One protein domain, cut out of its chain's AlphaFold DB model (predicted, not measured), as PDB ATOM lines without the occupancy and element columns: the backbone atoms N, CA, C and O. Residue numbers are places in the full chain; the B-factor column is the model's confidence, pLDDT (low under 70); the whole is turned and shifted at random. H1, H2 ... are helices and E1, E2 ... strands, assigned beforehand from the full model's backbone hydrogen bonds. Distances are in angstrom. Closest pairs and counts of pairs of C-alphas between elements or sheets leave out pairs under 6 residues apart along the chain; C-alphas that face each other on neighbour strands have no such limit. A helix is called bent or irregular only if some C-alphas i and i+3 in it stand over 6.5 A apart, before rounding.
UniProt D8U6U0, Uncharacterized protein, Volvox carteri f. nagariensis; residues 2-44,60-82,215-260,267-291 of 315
ATOM      1  N   GLN A   2      47.076  35.822 -38.166       90.19
ATOM      2  CA  GLN A   2      46.721  34.491 -37.635       90.19
ATOM      3  C   GLN A   2      45.324  33.974 -38.026       90.19
ATOM      4  O   GLN A   2      45.195  32.818 -38.398       90.19
ATOM      5  N   LYS A   3      44.280  34.822 -38.008       91.25
ATOM      6  CA  LYS A   3      42.932  34.422 -38.460       91.25
ATOM      7  C   LYS A   3      42.875  34.057 -39.957       91.25
ATOM      8  O   LYS A   3      42.195  33.113 -40.314       91.25
ATOM      9  N   LEU A   4      43.601  34.766 -40.825       91.88
ATOM     10  CA  LEU A   4      43.712  34.417 -42.251       91.88
ATOM     11  C   LEU A   4      44.460  33.092 -42.443       91.88
ATOM     12  O   LEU A   4      44.050  32.290 -43.276       91.88
ATOM     13  N   ASP A   5      45.530  32.869 -41.672       91.25
ATOM     14  CA  ASP A   5      46.327  31.639 -41.737       91.25
ATOM     15  C   ASP A   5      45.522  30.423 -41.255       91.25
ATOM     16  O   ASP A   5      45.519  29.384 -41.907       91.25
ATOM     17  N   ALA A   6      44.807  30.567 -40.135       92.94
ATOM     18  CA  ALA A   6      44.016  29.498 -39.532       92.94
ATOM     19  C   ALA A   6      42.803  29.107 -40.388       92.94
ATOM     20  O   ALA A   6      42.503  27.927 -40.533       92.94
ATOM     21  N   GLU A   7      42.116  30.095 -40.963       93.06
ATOM     22  CA  GLU A   7      40.880  29.871 -41.718       93.06
ATOM     23  C   GLU A   7      41.140  29.565 -43.201       93.06
ATOM     24  O   GLU A   7      40.252  29.090 -43.910       93.06
ATOM     25  N   GLY A   8      42.335  29.887 -43.713       92.44
ATOM     26  CA  GLY A   8      42.710  29.691 -45.118       92.44
ATOM     27  C   GLY A   8      41.882  30.513 -46.115       92.44
ATOM     28  O   GLY A   8      41.986  30.334 -47.326       92.44
ATOM     29  N   ARG A   9      41.047  31.440 -45.646       92.38
ATOM     30  CA  ARG A   9      40.056  32.172 -46.448       92.38
ATOM     31  C   ARG A   9      39.934  33.612 -45.982       92.38
ATOM     32  O   ARG A   9      40.244  33.916 -44.835       92.38
ATOM     33  N   ILE A  10      39.462  34.503 -46.851       92.56
ATOM     34  CA  ILE A  10      39.279  35.919 -46.498       92.56
ATOM     35  C   ILE A  10      37.880  36.230 -45.943       92.56
ATOM     36  O   ILE A  10      37.728  37.118 -45.114       92.56
ATOM     37  N   ASP A  11      36.857  35.484 -46.343       92.81
ATOM     38  CA  ASP A  11      35.464  35.628 -45.897       92.81
ATOM     39  C   ASP A  11      35.173  34.818 -44.624       92.81
ATOM     40  O   ASP A  11      34.099  34.243 -44.472       92.81
ATOM     41  N   PHE A  12      36.133  34.771 -43.701       91.62
ATOM     42  CA  PHE A  12      36.054  33.994 -42.459       91.62
ATOM     43  C   PHE A  12      34.953  34.458 -41.483       91.62
ATOM     44  O   PHE A  12      34.688  33.776 -40.501       91.62
ATOM     45  N   ASP A  13      34.332  35.620 -41.710       86.88
ATOM     46  CA  ASP A  13      33.180  36.095 -40.923       86.88
ATOM     47  C   ASP A  13      31.832  35.761 -41.603       86.88
ATOM     48  O   ASP A  13      30.771  36.053 -41.057       86.88
ATOM     49  N   SER A  14      31.849  35.177 -42.807       87.56
ATOM     50  CA  SER A  14      30.637  34.825 -43.550       87.56
ATOM     51  C   SER A  14      30.055  33.501 -43.060       87.56
ATOM     52  O   SER A  14      30.735  32.476 -43.074       87.56
ATOM     53  N   ALA A  15      28.761  33.491 -42.724       85.56
ATOM     54  CA  ALA A  15      28.026  32.264 -42.402       85.56
ATOM     55  C   ALA A  15      27.922  31.302 -43.601       85.56
ATOM     56  O   ALA A  15      27.797  30.092 -43.428       85.56
ATOM     57  N   THR A  16      27.995  31.838 -44.824       87.50
ATOM     58  CA  THR A  16      28.005  31.067 -46.071       87.50
ATOM     59  C   THR A  16      29.324  31.289 -46.811       87.50
ATOM     60  O   THR A  16      29.437  32.210 -47.629       87.50
ATOM     61  N   PRO A  17      30.337  30.465 -46.515       85.44
ATOM     62  CA  PRO A  17      31.572  30.351 -47.266       85.44
ATOM     63  C   PRO A  17      31.468  30.397 -48.794       85.44
ATOM     64  O   PRO A  17      30.858  29.523 -49.409       85.44
ATOM     65  N   ASN A  18      32.187  31.318 -49.438       86.75
ATOM     66  CA  ASN A  18      32.446  31.262 -50.874       86.75
ATOM     67  C   ASN A  18      33.754  30.499 -51.158       86.75
ATOM     68  O   ASN A  18      34.831  30.890 -50.709       86.75
ATOM     69  N   GLN A  19      33.677  29.425 -51.947       86.31
ATOM     70  CA  GLN A  19      34.832  28.597 -52.329       86.31
ATOM     71  C   GLN A  19      35.933  29.356 -53.096       86.31
ATOM     72  O   GLN A  19      37.083  28.924 -53.121       86.31
ATOM     73  N   PHE A  20      35.608  30.488 -53.726       86.19
ATOM     74  CA  PHE A  20      36.563  31.290 -54.495       86.19
ATOM     75  C   PHE A  20      37.368  32.274 -53.632       86.19
ATOM     76  O   PHE A  20      38.311  32.890 -54.123       86.19
ATOM     77  N   LEU A  21      37.034  32.417 -52.347       89.19
ATOM     78  CA  LEU A  21      37.672  33.362 -51.427       89.19
ATOM     79  C   LEU A  21      38.758  32.712 -50.548       89.19
ATOM     80  O   LEU A  21      39.101  33.227 -49.483       89.19
ATOM     81  N   HIS A  22      39.339  31.607 -51.023       90.25
ATOM     82  CA  HIS A  22      40.517  30.987 -50.418       90.25
ATOM     83  C   HIS A  22      41.767  31.871 -50.581       90.25
ATOM     84  O   HIS A  22      41.985  32.483 -51.632       90.25
ATOM     85  N   ILE A  23      42.611  31.921 -49.550       89.69
ATOM     86  CA  ILE A  23      43.757  32.835 -49.466       89.69
ATOM     87  C   ILE A  23      44.963  32.358 -50.295       89.69
ATOM     88  O   ILE A  23      45.827  33.162 -50.633       89.69
ATOM     89  N   ASP A  24      44.990  31.091 -50.729       87.50
ATOM     90  CA  ASP A  24      46.040  30.531 -51.607       87.50
ATOM     91  C   ASP A  24      46.305  31.358 -52.858       87.50
ATOM     92  O   ASP A  24      47.403  31.312 -53.420       87.50
ATOM     93  N   TYR A  25      45.306  32.111 -53.319       84.31
ATOM     94  CA  TYR A  25      45.457  32.990 -54.464       84.31
ATOM     95  C   TYR A  25      46.672  33.917 -54.316       84.31
ATOM     96  O   TYR A  25      47.432  34.038 -55.275       84.31
ATOM     97  N   VAL A  26      46.905  34.498 -53.131       87.75
ATOM     98  CA  VAL A  26      48.016  35.442 -52.886       87.75
ATOM     99  C   VAL A  26      49.395  34.779 -52.802       87.75
ATOM    100  O   VAL A  26      50.420  35.460 -52.743       87.75
ATOM    101  N   TRP A  27      49.419  33.448 -52.796       86.06
ATOM    102  CA  TRP A  27      50.628  32.635 -52.740       86.06
ATOM    103  C   TRP A  27      50.950  31.991 -54.088       86.06
ATOM    104  O   TRP A  27      52.119  31.899 -54.460       86.06
ATOM    105  N   THR A  28      49.916  31.577 -54.828       78.94
ATOM    106  CA  THR A  28      50.036  30.645 -55.963       78.94
ATOM    107  C   THR A  28      49.720  31.246 -57.332       78.94
ATOM    108  O   THR A  28      50.230  30.769 -58.347       78.94
ATOM    109  N   LYS A  29      48.833  32.249 -57.403       71.25
ATOM    110  CA  LYS A  29      48.269  32.739 -58.677       71.25
ATOM    111  C   LYS A  29      48.405  34.247 -58.847       71.25
ATOM    112  O   LYS A  29      48.716  34.706 -59.945       71.25
ATOM    113  N   GLY A  30      48.167  35.011 -57.789       69.94
ATOM    114  CA  GLY A  30      48.315  36.461 -57.744       69.94
ATOM    115  C   GLY A  30      49.434  36.885 -56.796       69.94
ATOM    116  O   GLY A  30      49.855  36.092 -55.957       69.94
ATOM    117  N   PRO A  31      49.939  38.125 -56.920       78.62
ATOM    118  CA  PRO A  31      50.855  38.666 -55.924       78.62
ATOM    119  C   PRO A  31      50.161  38.757 -54.559       78.62
ATOM    120  O   PRO A  31      48.928  38.793 -54.482       78.62
ATOM    121  N   GLY A  32      50.966  38.884 -53.504       87.75
ATOM    122  CA  GLY A  32      50.479  39.329 -52.206       87.75
ATOM    123  C   GLY A  32      49.669  40.626 -52.291       87.75
ATOM    124  O   GLY A  32      49.672  41.339 -53.305       87.75
ATOM    125  N   ARG A  33      48.940  40.923 -51.219       89.75
ATOM    126  CA  ARG A  33      48.101  42.117 -51.097       89.75
ATOM    127  C   ARG A  33      48.465  42.895 -49.844       89.75
ATOM    128  O   ARG A  33      48.850  42.303 -48.837       89.75
ATOM    129  N   MET A  34      48.290  44.213 -49.903       92.62
ATOM    130  CA  MET A  34      48.224  45.016 -48.687       92.62
ATOM    131  C   MET A  34      46.910  44.709 -47.975       92.62
ATOM    132  O   MET A  34      45.860  44.625 -48.612       92.62
ATOM    133  N   PHE A  35      46.981  44.574 -46.661       95.06
ATOM    134  CA  PHE A  35      45.847  44.498 -45.755       95.06
ATOM    135  C   PHE A  35      45.951  45.651 -44.773       95.06
ATOM    136  O   PHE A  35      47.042  45.957 -44.302       95.06
ATOM    137  N   GLY A  36      44.823  46.279 -44.468       94.94
ATOM    138  CA  GLY A  36      44.731  47.345 -43.484       94.94
ATOM    139  C   GLY A  36      43.729  47.005 -42.398       94.94
ATOM    140  O   GLY A  36      42.675  46.420 -42.668       94.94
ATOM    141  N   VAL A  37      44.059  47.401 -41.177       95.69
ATOM    142  CA  VAL A  37      43.188  47.293 -40.010       95.69
ATOM    143  C   VAL A  37      43.116  48.660 -39.352       95.69
ATOM    144  O   VAL A  37      44.153  49.240 -39.027       95.69
ATOM    145  N   LEU A  38      41.898  49.161 -39.165       94.69
ATOM    146  CA  LEU A  38      41.630  50.406 -38.460       94.69
ATOM    147  C   LEU A  38      40.821  50.109 -37.202       94.69
ATOM    148  O   LEU A  38      39.732  49.544 -37.268       94.69
ATOM    149  N   VAL A  39      41.364  50.509 -36.060       94.50
ATOM    150  CA  VAL A  39      40.659  50.516 -34.783       94.50
ATOM    151  C   VAL A  39      39.985  51.868 -34.630       94.50
ATOM    152  O   VAL A  39      40.648  52.902 -34.730       94.50
ATOM    153  N   CYS A  40      38.687  51.857 -34.353       91.12
ATOM    154  CA  CYS A  40      37.893  53.047 -34.098       91.12
ATOM    155  C   CYS A  40      37.212  52.977 -32.730       91.12
ATOM    156  O   CYS A  40      36.956  51.891 -32.211       91.12
ATOM    157  N   LYS A  41      36.861  54.133 -32.170       89.50
ATOM    158  CA  LYS A  41      35.922  54.257 -31.050       89.50
ATOM    159  C   LYS A  41      34.534  54.592 -31.574       89.50
ATOM    160  O   LYS A  41      34.405  55.363 -32.526       89.50
ATOM    161  N   ARG A  42      33.504  54.052 -30.924       83.69
ATOM    162  CA  ARG A  42      32.143  54.580 -31.073       83.69
ATOM    163  C   ARG A  42      32.069  55.946 -30.392       83.69
ATOM    164  O   ARG A  42      32.691  56.138 -29.346       83.69
ATOM    165  N   ALA A  43      31.340  56.893 -30.977       69.75
ATOM    166  CA  ALA A  43      31.072  58.157 -30.304       69.75
ATOM    167  C   ALA A  43      30.323  57.877 -28.987       69.75
ATOM    168  O   ALA A  43      29.311  57.176 -28.981       69.75
ATOM    169  N   HIS A  44      30.820  58.409 -27.870       54.69
ATOM    170  CA  HIS A  44      30.055  58.458 -26.624       54.69
ATOM    171  C   HIS A  44      28.880  59.420 -26.856       54.69
ATOM    172  O   HIS A  44      29.078  60.630 -26.807       54.69
ATOM    173  N   VAL A  60      35.575  49.400 -32.290       91.19
ATOM    174  CA  VAL A  60      35.195  48.736 -33.541       91.19
ATOM    175  C   VAL A  60      36.450  48.529 -34.373       91.19
ATOM    176  O   VAL A  60      37.319  49.398 -34.415       91.19
ATOM    177  N   VAL A  61      36.557  47.379 -35.037       93.44
ATOM    178  CA  VAL A  61      37.671  47.076 -35.937       93.44
ATOM    179  C   VAL A  61      37.152  46.987 -37.363       93.44
ATOM    180  O   VAL A  61      36.374  46.095 -37.693       93.44
ATOM    181  N   LEU A  62      37.630  47.887 -38.212       95.19
ATOM    182  CA  LEU A  62      37.406  47.859 -39.648       95.19
ATOM    183  C   LEU A  62      38.605  47.201 -40.338       95.19
ATOM    184  O   LEU A  62      39.753  47.356 -39.914       95.19
ATOM    185  N   LYS A  63      38.344  46.459 -41.416       95.88
ATOM    186  CA  LYS A  63      39.368  45.723 -42.172       95.88
ATOM    187  C   LYS A  63      39.197  45.967 -43.665       95.88
ATOM    188  O   LYS A  63      38.074  45.958 -44.160       95.88
ATOM    189  N   ALA A  64      40.297  46.138 -44.388       94.69
ATOM    190  CA  ALA A  64      40.304  46.302 -45.841       94.69
ATOM    191  C   ALA A  64      41.512  45.579 -46.462       94.69
ATOM    192  O   ALA A  64      42.510  45.342 -45.786       94.69
ATOM    193  N   PHE A  65      41.442  45.244 -47.749       93.00
ATOM    194  CA  PHE A  65      42.571  44.710 -48.521       93.00
ATOM    195  C   PHE A  65      42.704  45.466 -49.837       93.00
ATOM    196  O   PHE A  65      41.696  45.859 -50.402       93.00
ATOM    197  N   SER A  66      43.910  45.670 -50.360       87.94
ATOM    198  CA  SER A  66      44.110  46.362 -51.639       87.94
ATOM    199  C   SER A  66      43.761  45.475 -52.834       87.94
ATOM    200  O   SER A  66      44.152  44.304 -52.861       87.94
ATOM    201  N   GLY A  67      43.176  46.040 -53.881       82.19
ATOM    202  CA  GLY A  67      42.902  45.343 -55.130       82.19
ATOM    203  C   GLY A  67      41.700  44.417 -55.041       82.19
ATOM    204  O   GLY A  67      40.812  44.544 -54.206       82.19
ATOM    205  N   GLN A  68      41.718  43.425 -55.925       81.88
ATOM    206  CA  GLN A  68      40.776  42.315 -55.904       81.88
ATOM    207  C   GLN A  68      41.390  41.101 -55.205       81.88
ATOM    208  O   GLN A  68      42.574  40.789 -55.408       81.88
ATOM    209  N   MET A  69      40.542  40.353 -54.502       81.94
ATOM    210  CA  MET A  69      40.830  38.992 -54.058       81.94
ATOM    211  C   MET A  69      40.092  38.012 -54.966       81.94
ATOM    212  O   MET A  69      38.868  38.033 -55.023       81.94
ATOM    213  N   THR A  70      40.817  37.194 -55.729       82.69
ATOM    214  CA  THR A  70      40.219  36.232 -56.680       82.69
ATOM    215  C   THR A  70      39.128  36.854 -57.580       82.69
ATOM    216  O   THR A  70      38.083  36.261 -57.820       82.69
ATOM    217  N   ASN A  71      39.366  38.068 -58.090       76.69
ATOM    218  CA  ASN A  71      38.429  38.885 -58.886       76.69
ATOM    219  C   ASN A  71      37.232  39.507 -58.137       76.69
ATOM    220  O   ASN A  71      36.412  40.175 -58.768       76.69
ATOM    221  N   TYR A  72      37.139  39.357 -56.815       81.00
ATOM    222  CA  TYR A  72      36.140  40.028 -55.987       81.00
ATOM    223  C   TYR A  72      36.709  41.322 -55.397       81.00
ATOM    224  O   TYR A  72      37.768  41.327 -54.769       81.00
ATOM    225  N   TRP A  73      35.986  42.425 -55.602       81.25
ATOM    226  CA  TRP A  73      36.247  43.722 -54.958       81.25
ATOM    227  C   TRP A  73      35.614  43.829 -53.568       81.25
ATOM    228  O   TRP A  73      36.091  44.576 -52.722       81.25
ATOM    229  N   HIS A  74      34.526  43.091 -53.353       83.88
ATOM    230  CA  HIS A  74      33.740  43.112 -52.127       83.88
ATOM    231  C   HIS A  74      33.758  41.722 -51.505       83.88
ATOM    232  O   HIS A  74      33.461  40.732 -52.178       83.88
ATOM    233  N   VAL A  75      34.100  41.666 -50.221       89.50
ATOM    234  CA  VAL A  75      34.071  40.455 -49.401       89.50
ATOM    235  C   VAL A  75      33.307  40.794 -48.119       89.50
ATOM    236  O   VAL A  75      33.636  41.802 -47.494       89.50
ATOM    237  N   PRO A  76      32.300  40.001 -47.707       89.12
ATOM    238  CA  PRO A  76      31.585  40.237 -46.453       89.12
ATOM    239  C   PRO A  76      32.541  40.363 -45.256       89.12
ATOM    240  O   PRO A  76      33.492  39.592 -45.138       89.12
ATOM    241  N   GLY A  77      32.302  41.344 -44.383       90.12
ATOM    242  CA  GLY A  77      33.177  41.642 -43.240       90.12
ATOM    243  C   GLY A  77      34.421  42.481 -43.571       90.12
ATOM    244  O   GLY A  77      35.258  42.701 -42.691       90.12
ATOM    245  N   TRP A  78      34.550  42.958 -44.815       93.62
ATOM    246  CA  TRP A  78      35.618  43.852 -45.266       93.62
ATOM    247  C   TRP A  78      35.047  45.124 -45.886       93.62
ATOM    248  O   TRP A  78      34.036  45.095 -46.586       93.62
ATOM    249  N   VAL A  79      35.736  46.240 -45.673       92.12
ATOM    250  CA  VAL A  79      35.402  47.523 -46.286       92.12
ATOM    251  C   VAL A  79      35.748  47.485 -47.777       92.12
ATOM    252  O   VAL A  79      36.881  47.175 -48.162       92.12
ATOM    253  N   GLY A  80      34.756  47.799 -48.610       86.44
ATOM    254  CA  GLY A  80      34.869  47.830 -50.068       86.44
ATOM    255  C   GLY A  80      35.560  49.087 -50.623       86.44
ATOM    256  O   GLY A  80      35.858  50.016 -49.872       86.44
ATOM    257  N   PRO A  81      35.842  49.122 -51.939       81.38
ATOM    258  CA  PRO A  81      36.409  50.283 -52.632       81.38
ATOM    259  C   PRO A  81      35.557  51.547 -52.496       81.38
ATOM    260  O   PRO A  81      34.330  51.509 -52.573       81.38
ATOM    261  N   ILE A  82      36.238  52.685 -52.351       74.00
ATOM    262  CA  ILE A  82      35.630  54.012 -52.431       74.00
ATOM    263  C   ILE A  82      35.489  54.363 -53.909       74.00
ATOM    264  O   ILE A  82      36.478  54.390 -54.644       74.00
ATOM    265  N   GLY A 215      41.270  55.066 -53.915       62.56
ATOM    266  CA  GLY A 215      39.992  54.544 -53.418       62.56
ATOM    267  C   GLY A 215      39.979  53.046 -53.141       62.56
ATOM    268  O   GLY A 215      39.079  52.546 -52.478       62.56
ATOM    269  N   ASP A 216      40.998  52.332 -53.607       77.25
ATOM    270  CA  ASP A 216      41.177  50.912 -53.352       77.25
ATOM    271  C   ASP A 216      42.397  50.581 -52.461       77.25
ATOM    272  O   ASP A 216      42.644  49.425 -52.117       77.25
ATOM    273  N   CYS A 217      43.148  51.585 -52.005       86.81
ATOM    274  CA  CYS A 217      44.119  51.377 -50.927       86.81
ATOM    275  C   CYS A 217      43.385  51.159 -49.595       86.81
ATOM    276  O   CYS A 217      42.240  51.584 -49.431       86.81
ATOM    277  N   CYS A 218      44.019  50.480 -48.637       91.31
ATOM    278  CA  CYS A 218      43.335  50.091 -47.406       91.31
ATOM    279  C   CYS A 218      42.991  51.309 -46.541       91.31
ATOM    280  O   CYS A 218      41.839  51.455 -46.145       91.31
ATOM    281  N   ALA A 219      43.954  52.200 -46.291       90.38
ATOM    282  CA  ALA A 219      43.761  53.346 -45.413       90.38
ATOM    283  C   ALA A 219      42.616  54.278 -45.844       90.38
ATOM    284  O   ALA A 219      41.754  54.543 -45.004       90.38
ATOM    285  N   PRO A 220      42.513  54.714 -47.119       88.00
ATOM    286  CA  PRO A 220      41.374  55.514 -47.554       88.00
ATOM    287  C   PRO A 220      40.049  54.800 -47.293       88.00
ATOM    288  O   PRO A 220      39.182  55.394 -46.655       88.00
ATOM    289  N   LYS A 221      39.916  53.524 -47.702       90.06
ATOM    290  CA  LYS A 221      38.704  52.708 -47.489       90.06
ATOM    291  C   LYS A 221      38.267  52.717 -46.031       90.06
ATOM    292  O   LYS A 221      37.115  53.015 -45.728       90.06
ATOM    293  N   LEU A 222      39.206  52.420 -45.143       92.62
ATOM    294  CA  LEU A 222      38.959  52.313 -43.712       92.62
ATOM    295  C   LEU A 222      38.527  53.645 -43.098       92.62
ATOM    296  O   LEU A 222      37.552  53.675 -42.353       92.62
ATOM    297  N   ILE A 223      39.217  54.740 -43.425       89.50
ATOM    298  CA  ILE A 223      38.883  56.070 -42.900       89.50
ATOM    299  C   ILE A 223      37.527  56.530 -43.437       89.50
ATOM    300  O   ILE A 223      36.715  57.052 -42.679       89.50
ATOM    301  N   TRP A 224      37.246  56.292 -44.720       87.44
ATOM    302  CA  TRP A 224      35.944  56.600 -45.305       87.44
ATOM    303  C   TRP A 224      34.812  55.854 -44.598       87.44
ATOM    304  O   TRP A 224      33.838  56.480 -44.193       87.44
ATOM    305  N   ALA A 225      34.954  54.542 -44.398       89.88
ATOM    306  CA  ALA A 225      33.956  53.751 -43.684       89.88
ATOM    307  C   ALA A 225      33.776  54.218 -42.233       89.88
ATOM    308  O   ALA A 225      32.644  54.359 -41.785       89.88
ATOM    309  N   ALA A 226      34.867  54.543 -41.529       90.19
ATOM    310  CA  ALA A 226      34.784  55.093 -40.179       90.19
ATOM    311  C   ALA A 226      33.955  56.387 -40.142       90.19
ATOM    312  O   ALA A 226      33.072  56.513 -39.302       90.19
ATOM    313  N   VAL A 227      34.180  57.307 -41.085       85.88
ATOM    314  CA  VAL A 227      33.401  58.551 -41.188       85.88
ATOM    315  C   VAL A 227      31.928  58.272 -41.495       85.88
ATOM    316  O   VAL A 227      31.060  58.863 -40.858       85.88
ATOM    317  N   GLN A 228      31.631  57.366 -42.433       84.44
ATOM    318  CA  GLN A 228      30.249  57.001 -42.781       84.44
ATOM    319  C   GLN A 228      29.487  56.389 -41.598       84.44
ATOM    320  O   GLN A 228      28.288  56.610 -41.458       84.44
ATOM    321  N   GLU A 229      30.182  55.649 -40.735       86.75
ATOM    322  CA  GLU A 229      29.613  55.010 -39.545       86.75
ATOM    323  C   GLU A 229      29.685  55.895 -38.283       86.75
ATOM    324  O   GLU A 229      29.328  55.445 -37.195       86.75
ATOM    325  N   GLY A 230      30.151  57.147 -38.390       83.88
ATOM    326  CA  GLY A 230      30.292  58.051 -37.240       83.88
ATOM    327  C   GLY A 230      31.315  57.572 -36.198       83.88
ATOM    328  O   GLY A 230      31.222  57.909 -35.016       83.88
ATOM    329  N   LEU A 231      32.281  56.758 -36.619       87.25
ATOM    330  CA  LEU A 231      33.331  56.205 -35.777       87.25
ATOM    331  C   LEU A 231      34.549  57.130 -35.752       87.25
ATOM    332  O   LEU A 231      34.934  57.714 -36.763       87.25
ATOM    333  N   THR A 232      35.218  57.213 -34.604       88.12
ATOM    334  CA  THR A 232      36.465  57.977 -34.457       88.12
ATOM    335  C   THR A 232      37.677  57.064 -34.668       88.12
ATOM    336  O   THR A 232      37.883  56.168 -33.843       88.12
ATOM    337  N   PRO A 233      38.501  57.261 -35.714       89.38
ATOM    338  CA  PRO A 233      39.735  56.499 -35.920       89.38
ATOM    339  C   PRO A 233      40.713  56.664 -34.746       89.38
ATOM    340  O   PRO A 233      40.928  57.772 -34.266       89.38
ATOM    341  N   VAL A 234      41.326  55.568 -34.291       90.06
ATOM    342  CA  VAL A 234      42.303  55.556 -33.183       90.06
ATOM    343  C   VAL A 234      43.670  55.066 -33.635       90.06
ATOM    344  O   VAL A 234      44.688  55.635 -33.253       90.06
ATOM    345  N   GLY A 235      43.711  54.001 -34.433       90.50
ATOM    346  CA  GLY A 235      44.966  53.403 -34.871       90.50
ATOM    347  C   GLY A 235      44.791  52.633 -36.164       90.50
ATOM    348  O   GLY A 235      43.855  51.846 -36.296       90.50
ATOM    349  N   LEU A 236      45.697  52.866 -37.106       92.19
ATOM    350  CA  LEU A 236      45.717  52.254 -38.424       92.19
ATOM    351  C   LEU A 236      47.040  51.514 -38.602       92.19
ATOM    352  O   LEU A 236      48.104  52.078 -38.359       92.19
ATOM    353  N   VAL A 237      46.968  50.279 -39.082       94.25
ATOM    354  CA  VAL A 237      48.139  49.525 -39.530       94.25
ATOM    355  C   VAL A 237      47.872  48.954 -40.909       94.25
ATOM    356  O   VAL A 237      46.776  48.458 -41.176       94.25
ATOM    357  N   GLU A 238      48.886  48.991 -41.769       93.94
ATOM    358  CA  GLU A 238      48.897  48.233 -43.012       93.94
ATOM    359  C   GLU A 238      50.063  47.245 -43.029       93.94
ATOM    360  O   GLU A 238      51.160  47.541 -42.557       93.94
ATOM    361  N   PHE A 239      49.828  46.060 -43.584       94.19
ATOM    362  CA  PHE A 239      50.836  45.013 -43.716       94.19
ATOM    363  C   PHE A 239      50.675  44.254 -45.030       94.19
ATOM    364  O   PHE A 239      49.596  44.227 -45.630       94.19
ATOM    365  N   TRP A 240      51.753  43.623 -45.487       93.88
ATOM    366  CA  TRP A 240      51.728  42.794 -46.688       93.88
ATOM    367  C   TRP A 240      51.422  41.335 -46.356       93.88
ATOM    368  O   TRP A 240      52.030  40.740 -45.469       93.88
ATOM    369  N   TYR A 241      50.516  40.714 -47.106       93.75
ATOM    370  CA  TYR A 241      50.161  39.309 -46.936       93.75
ATOM    371  C   TYR A 241      50.233  38.563 -48.272       93.75
ATOM    372  O   TYR A 241      49.578  38.957 -49.239       93.75
ATOM    373  N   GLY A 242      51.007  37.477 -48.329       91.94
ATOM    374  CA  GLY A 242      51.249  36.709 -49.548       91.94
ATOM    375  C   GLY A 242      52.655  36.874 -50.122       91.94
ATOM    376  O   GLY A 242      53.526  37.536 -49.551       91.94
ATOM    377  N   SER A 243      52.862  36.274 -51.292       89.62
ATOM    378  CA  SER A 243      54.145  36.276 -51.993       89.62
ATOM    379  C   SER A 243      54.582  37.699 -52.361       89.62
ATOM    380  O   SER A 243      53.725  38.538 -52.678       89.62
ATOM    381  N   PRO A 244      55.895  37.993 -52.398       85.00
ATOM    382  CA  PRO A 244      56.383  39.271 -52.885       85.00
ATOM    383  C   PRO A 244      55.818  39.618 -54.276       85.00
ATOM    384  O   PRO A 244      55.551  38.722 -55.094       85.00
ATOM    385  N   PRO A 245      55.642  40.907 -54.586       77.94
ATOM    386  CA  PRO A 245      55.172  41.382 -55.875       77.94
ATOM    387  C   PRO A 245      55.902  40.703 -57.032       77.94
ATOM    388  O   PRO A 245      57.124  40.597 -57.043       77.94
ATOM    389  N   ASN A 246      55.141  40.240 -58.022       68.69
ATOM    390  CA  ASN A 246      55.659  39.556 -59.210       68.69
ATOM    391  C   ASN A 246      56.396  38.225 -58.953       68.69
ATOM    392  O   ASN A 246      57.059  37.749 -59.868       68.69
ATOM    393  N   THR A 247      56.264  37.585 -57.781       69.62
ATOM    394  CA  THR A 247      56.944  36.297 -57.492       69.62
ATOM    395  C   THR A 247      56.015  35.092 -57.333       69.62
ATOM    396  O   THR A 247      56.485  33.964 -57.391       69.62
ATOM    397  N   ALA A 248      54.700  35.289 -57.219       60.44
ATOM    398  CA  ALA A 248      53.747  34.209 -56.932       60.44
ATOM    399  C   ALA A 248      53.618  33.121 -58.019       60.44
ATOM    400  O   ALA A 248      53.007  32.085 -57.789       60.44
ATOM    401  N   THR A 249      54.167  33.340 -59.218       60.97
ATOM    402  CA  THR A 249      54.103  32.376 -60.328       60.97
ATOM    403  C   THR A 249      55.502  31.966 -60.784       60.97
ATOM    404  O   THR A 249      56.468  32.722 -60.648       60.97
ATOM    405  N   SER A 250      55.628  30.788 -61.403       54.69
ATOM    406  CA  SER A 250      56.894  30.316 -61.994       54.69
ATOM    407  C   SER A 250      57.458  31.281 -63.051       54.69
ATOM    408  O   SER A 250      58.670  31.459 -63.159       54.69
ATOM    409  N   GLN A 251      56.591  31.975 -63.795       53.78
ATOM    410  CA  GLN A 251      56.984  33.054 -64.715       53.78
ATOM    411  C   GLN A 251      57.491  34.315 -63.988       53.78
ATOM    412  O   GLN A 251      58.347  35.026 -64.512       53.78
ATOM    413  N   GLY A 252      56.972  34.600 -62.792       55.34
ATOM    414  CA  GLY A 252      57.418  35.696 -61.933       55.34
ATOM    415  C   GLY A 252      58.793  35.456 -61.302       55.34
ATOM    416  O   GLY A 252      59.700  36.276 -61.431       55.34
ATOM    417  N   THR A 253      58.987  34.275 -60.711       53.44
ATOM    418  CA  THR A 253      60.274  33.840 -60.129       53.44
ATOM    419  C   THR A 253      61.404  33.756 -61.162       53.44
ATOM    420  O   THR A 253      62.530  34.168 -60.882       53.44
ATOM    421  N   THR A 254      61.125  33.278 -62.381       52.19
ATOM    422  CA  THR A 254      62.116  33.239 -63.478       52.19
ATOM    423  C   THR A 254      62.501  34.628 -63.991       52.19
ATOM    424  O   THR A 254      63.663  34.839 -64.335       52.19
ATOM    425  N   ARG A 255      61.574  35.596 -63.987       49.97
ATOM    426  CA  ARG A 255      61.865  37.006 -64.305       49.97
ATOM    427  C   ARG A 255      62.770  37.672 -63.272       49.97
ATOM    428  O   ARG A 255      63.726  38.323 -63.672       49.97
ATOM    429  N   ALA A 256      62.519  37.456 -61.978       51.50
ATOM    430  CA  ALA A 256      63.347  38.013 -60.903       51.50
ATOM    431  C   ALA A 256      64.825  37.578 -60.996       51.50
ATOM    432  O   ALA A 256      65.713  38.316 -60.585       51.50
ATOM    433  N   ARG A 257      65.101  36.396 -61.568       47.84
ATOM    434  CA  ARG A 257      66.470  35.895 -61.786       47.84
ATOM    435  C   ARG A 257      67.144  36.427 -63.056       47.84
ATOM    436  O   ARG A 257      68.362  36.558 -63.062       47.84
ATOM    437  N   HIS A 258      66.384  36.697 -64.120       45.59
ATOM    438  CA  HIS A 258      66.929  37.086 -65.430       45.59
ATOM    439  C   HIS A 258      67.133  38.598 -65.612       45.59
ATOM    440  O   HIS A 258      67.915  38.984 -66.474       45.59
ATOM    441  N   ASP A 259      66.442  39.436 -64.836       46.03
ATOM    442  CA  ASP A 259      66.476  40.908 -64.947       46.03
ATOM    443  C   ASP A 259      67.458  41.560 -63.949       46.03
ATOM    444  O   ASP A 259      67.393  42.753 -63.676       46.03
ATOM    445  N   SER A 260      68.402  40.786 -63.400       44.78
ATOM    446  CA  SER A 260      69.418  41.241 -62.431       44.78
ATOM    447  C   SER A 260      70.446  42.240 -62.994       44.78
ATOM    448  O   SER A 260      71.394  42.592 -62.299       44.78
ATOM    449  N   SER A 267      59.671  45.425 -56.055       55.97
ATOM    450  CA  SER A 267      58.946  45.855 -54.870       55.97
ATOM    451  C   SER A 267      59.179  44.816 -53.763       55.97
ATOM    452  O   SER A 267      58.723  43.679 -53.852       55.97
ATOM    453  N   THR A 268      59.963  45.208 -52.759       71.06
ATOM    454  CA  THR A 268      60.563  44.402 -51.681       71.06
ATOM    455  C   THR A 268      59.558  44.035 -50.591       71.06
ATOM    456  O   THR A 268      59.898  43.982 -49.412       71.06
ATOM    457  N   ARG A 269      58.282  43.845 -50.943       85.25
ATOM    458  CA  ARG A 269      57.262  43.560 -49.933       85.25
ATOM    459  C   ARG A 269      57.458  42.149 -49.384       85.25
ATOM    460  O   ARG A 269      57.464  41.176 -50.139       85.25
ATOM    461  N   VAL A 270      57.621  42.071 -48.072       89.06
ATOM    462  CA  VAL A 270      57.852  40.847 -47.313       89.06
ATOM    463  C   VAL A 270      56.559  40.486 -46.604       89.06
ATOM    464  O   VAL A 270      55.861  41.345 -46.069       89.06
ATOM    465  N   HIS A 271      56.210  39.205 -46.633       91.62
ATOM    466  CA  HIS A 271      55.041  38.713 -45.924       91.62
ATOM    467  C   HIS A 271      55.124  39.024 -44.426       91.62
ATOM    468  O   HIS A 271      56.124  38.722 -43.784       91.62
ATOM    469  N   GLY A 272      54.053  39.595 -43.885       91.38
ATOM    470  CA  GLY A 272      53.918  39.921 -42.471       91.38
ATOM    471  C   GLY A 272      54.488  41.280 -42.077       91.38
ATOM    472  O   GLY A 272      54.115  41.798 -41.026       91.38
ATOM    473  N   GLU A 273      55.320  41.887 -42.924       93.88
ATOM    474  CA  GLU A 273      55.902  43.194 -42.643       93.88
ATOM    475  C   GLU A 273      54.859  44.306 -42.728       93.88
ATOM    476  O   GLU A 273      53.966  44.308 -43.588       93.88
ATOM    477  N   MET A 274      55.005  45.269 -41.819       93.75
ATOM    478  CA  MET A 274      54.183  46.468 -41.768       93.75
ATOM    479  C   MET A 274      54.753  47.530 -42.700       93.75
ATOM    480  O   MET A 274      55.966  47.708 -42.803       93.75
ATOM    481  N   TYR A 275      53.869  48.265 -43.365       89.31
ATOM    482  CA  TYR A 275      54.260  49.342 -44.262       89.31
ATOM    483  C   TYR A 275      53.460  50.600 -43.961       89.31
ATOM    484  O   TYR A 275      52.283  50.546 -43.608       89.31
ATOM    485  N   GLY A 276      54.126  51.742 -44.118       84.12
ATOM    486  CA  GLY A 276      53.468  53.039 -44.118       84.12
ATOM    487  C   GLY A 276      52.635  53.260 -45.379       84.12
ATOM    488  O   GLY A 276      52.476  52.381 -46.231       84.12
ATOM    489  N   MET A 277      52.128  54.482 -45.500       80.75
ATOM    490  CA  MET A 277      51.337  54.914 -46.646       80.75
ATOM    491  C   MET A 277      52.136  54.745 -47.942       80.75
ATOM    492  O   MET A 277      53.340  54.990 -47.982       80.75
ATOM    493  N   CYS A 278      51.464  54.336 -49.016       78.25
ATOM    494  CA  CYS A 278      52.056  54.442 -50.346       78.25
ATOM    495  C   CYS A 278      52.025  55.895 -50.837       78.25
ATOM    496  O   CYS A 278      51.161  56.665 -50.417       78.25
ATOM    497  N   ASP A 279      52.864  56.216 -51.819       73.25
ATOM    498  CA  ASP A 279      52.999  57.553 -52.418       73.25
ATOM    499  C   ASP A 279      51.650  58.150 -52.872       73.25
ATOM    500  O   ASP A 279      51.429  59.355 -52.828       73.25
ATOM    501  N   LYS A 280      50.695  57.297 -53.283       74.38
ATOM    502  CA  LYS A 280      49.338  57.726 -53.676       74.38
ATOM    503  C   LYS A 280      48.502  58.186 -52.483       74.38
ATOM    504  O   LYS A 280      47.700  59.104 -52.613       74.38
ATOM    505  N   CYS A 281      48.636  57.494 -51.355       79.25
ATOM    506  CA  CYS A 281      47.887  57.789 -50.137       79.25
ATOM    507  C   CYS A 281      48.493  58.968 -49.383       79.25
ATOM    508  O   CYS A 281      47.737  59.739 -48.806       79.25
ATOM    509  N   GLU A 282      49.816  59.139 -49.418       77.94
ATOM    510  CA  GLU A 282      50.525  60.211 -48.709       77.94
ATOM    511  C   GLU A 282      49.955  61.606 -49.027       77.94
ATOM    512  O   GLU A 282      49.773  62.426 -48.133       77.94
ATOM    513  N   VAL A 283      49.554  61.832 -50.282       74.12
ATOM    514  CA  VAL A 283      48.981  63.108 -50.744       74.12
ATOM    515  C   VAL A 283      47.605  63.412 -50.134       74.12
ATOM    516  O   VAL A 283      47.258  64.578 -49.963       74.12
ATOM    517  N   ILE A 284      46.797  62.390 -49.834       72.56
ATOM    518  CA  ILE A 284      45.388  62.575 -49.439       72.56
ATOM    519  C   ILE A 284      45.116  62.250 -47.971       72.56
ATOM    520  O   ILE A 284      44.198  62.819 -47.383       72.56
ATOM    521  N   LEU A 285      45.885  61.338 -47.368       74.69
ATOM    522  CA  LEU A 285      45.534  60.776 -46.067       74.69
ATOM    523  C   LEU A 285      45.672  61.801 -44.944       74.69
ATOM    524  O   LEU A 285      44.848  61.806 -44.037       74.69
ATOM    525  N   GLY A 286      46.658  62.700 -45.037       71.38
ATOM    526  CA  GLY A 286      46.800  63.815 -44.099       71.38
ATOM    527  C   GLY A 286      45.527  64.660 -44.042       71.38
ATOM    528  O   GLY A 286      44.962  64.859 -42.973       71.38
ATOM    529  N   SER A 287      44.994  65.053 -45.200       69.12
ATOM    530  CA  SER A 287      43.741  65.813 -45.294       69.12
ATOM    531  C   SER A 287      42.520  65.030 -44.799       69.12
ATOM    532  O   SER A 287      41.619  65.615 -44.206       69.12
ATOM    533  N   MET A 288      42.484  63.708 -45.014       72.44
ATOM    534  CA  MET A 288      41.401  62.851 -44.509       72.44
ATOM    535  C   MET A 288      41.424  62.702 -42.981       72.44
ATOM    536  O   MET A 288      40.366  62.544 -42.379       72.44
ATOM    537  N   LEU A 289      42.606  62.736 -42.357       70.81
ATOM    538  CA  LEU A 289      42.780  62.579 -40.908       70.81
ATOM    539  C   LEU A 289      42.655  63.898 -40.140       70.81
ATOM    540  O   LEU A 289      42.176  63.894 -39.011       70.81
ATOM    541  N   CYS A 290      43.076  65.017 -40.735       65.50
ATOM    542  CA  CYS A 290      43.094  66.311 -40.052       65.50
ATOM    543  C   CYS A 290      41.710  66.956 -39.901       65.50
ATOM    544  O   CYS A 290      41.595  67.883 -39.110       65.50
ATOM    545  N   GLY A 291      40.682  66.461 -40.605       55.81
ATOM    546  CA  GLY A 291      39.316  66.983 -40.546       55.81
ATOM    547  C   GLY A 291      39.224  68.424 -41.058       55.81
ATOM    548  O   GLY A 291      39.647  69.362 -40.395       55.81
TER     549      GLY A 291
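AT A GLANCE: This is residues 2 to 44, 60 to 82, 215 to 260 and 267 to 291 of the 315 residues of an uncharacterized protein of Volvox carteri f. nagariensis (UniProt D8U6U0). A narrow sheet of three long antiparallel strands has helix H3 packed along one face, with H5 beside H3; no named helix is on the opposite face. H4 lies far out toward one end of the longest axis, and H1 is off to the side of the sheet. The printed part has 137 residues, in the order H1 H2 E1 E2 H3 E3 H4 H5, mixed helices and strands; the sheet runs E2 - E1 - E3. It is compact, with a radius of gyration of the C-alphas of 15.9 A and spans of 55 by 38 by 23 A.

HOW THE PARTS SIT: H1, residues 2 to 7, and H2, residues 25 to 28, are apart and not on the sheet, H2 only just, with 4 pairs of C-alphas within 10 A. E1, residues 33 to 42, is antiparallel to E2, residues 60 to 65, with N 38 and O 62 2.9 A apart. H3, residues 218 to 228, is on the sheet over E2 and E1 at a height of 7.5 A; its closest C-alpha pair with E1 is Gly 36 and Cys 218, 5.0 A. E3, residues 231 to 241, is antiparallel to E1, with N 37 and O 237 2.9 A apart. Residues 238 to 239 of E3 also pair antiparallel with residues 274 to 275. H4, residues 250 to 258, touches no helix. H5, residues 279 to 290, touches H3 at a shallow tilt of 25 degrees, the same way, the closest C-alphas being Pro 220 and Leu 285, 6.9 A. Every O i to N i+4 pair is within hydrogen-bond range in H1, H3 and H4, against 4 of 8 in H5; H2 is too short for one.

IN THESE COORDINATES: H1 begins at C-alpha 2 (46.721, 34.491, -37.635). From first to last C-alpha E1 measures 28.5 A, E2 17.2 A, H3 15.5 A and E3 26.3 A; E3 bends by 72 degrees at residue 234. H5, 18.1 A, is irregular, with C-alphas 283 and 286 7.0 A apart, and ends at C-alpha 290 (43.094, 66.311, -40.052).

THE WHOLE: The farthest C-alphas, of His 44 and His 258, are 57.6 A apart. Residues 45 to 59, 83 to 214 and 261 to 266 are cut out, with C-alpha gaps of 13.0 A, 4.5 A and 13.7 A. The link from H1 to H2 is long. The mean pLDDT of the printed part is 82.0, with 23 residues under 70, among them residues 246 to 260.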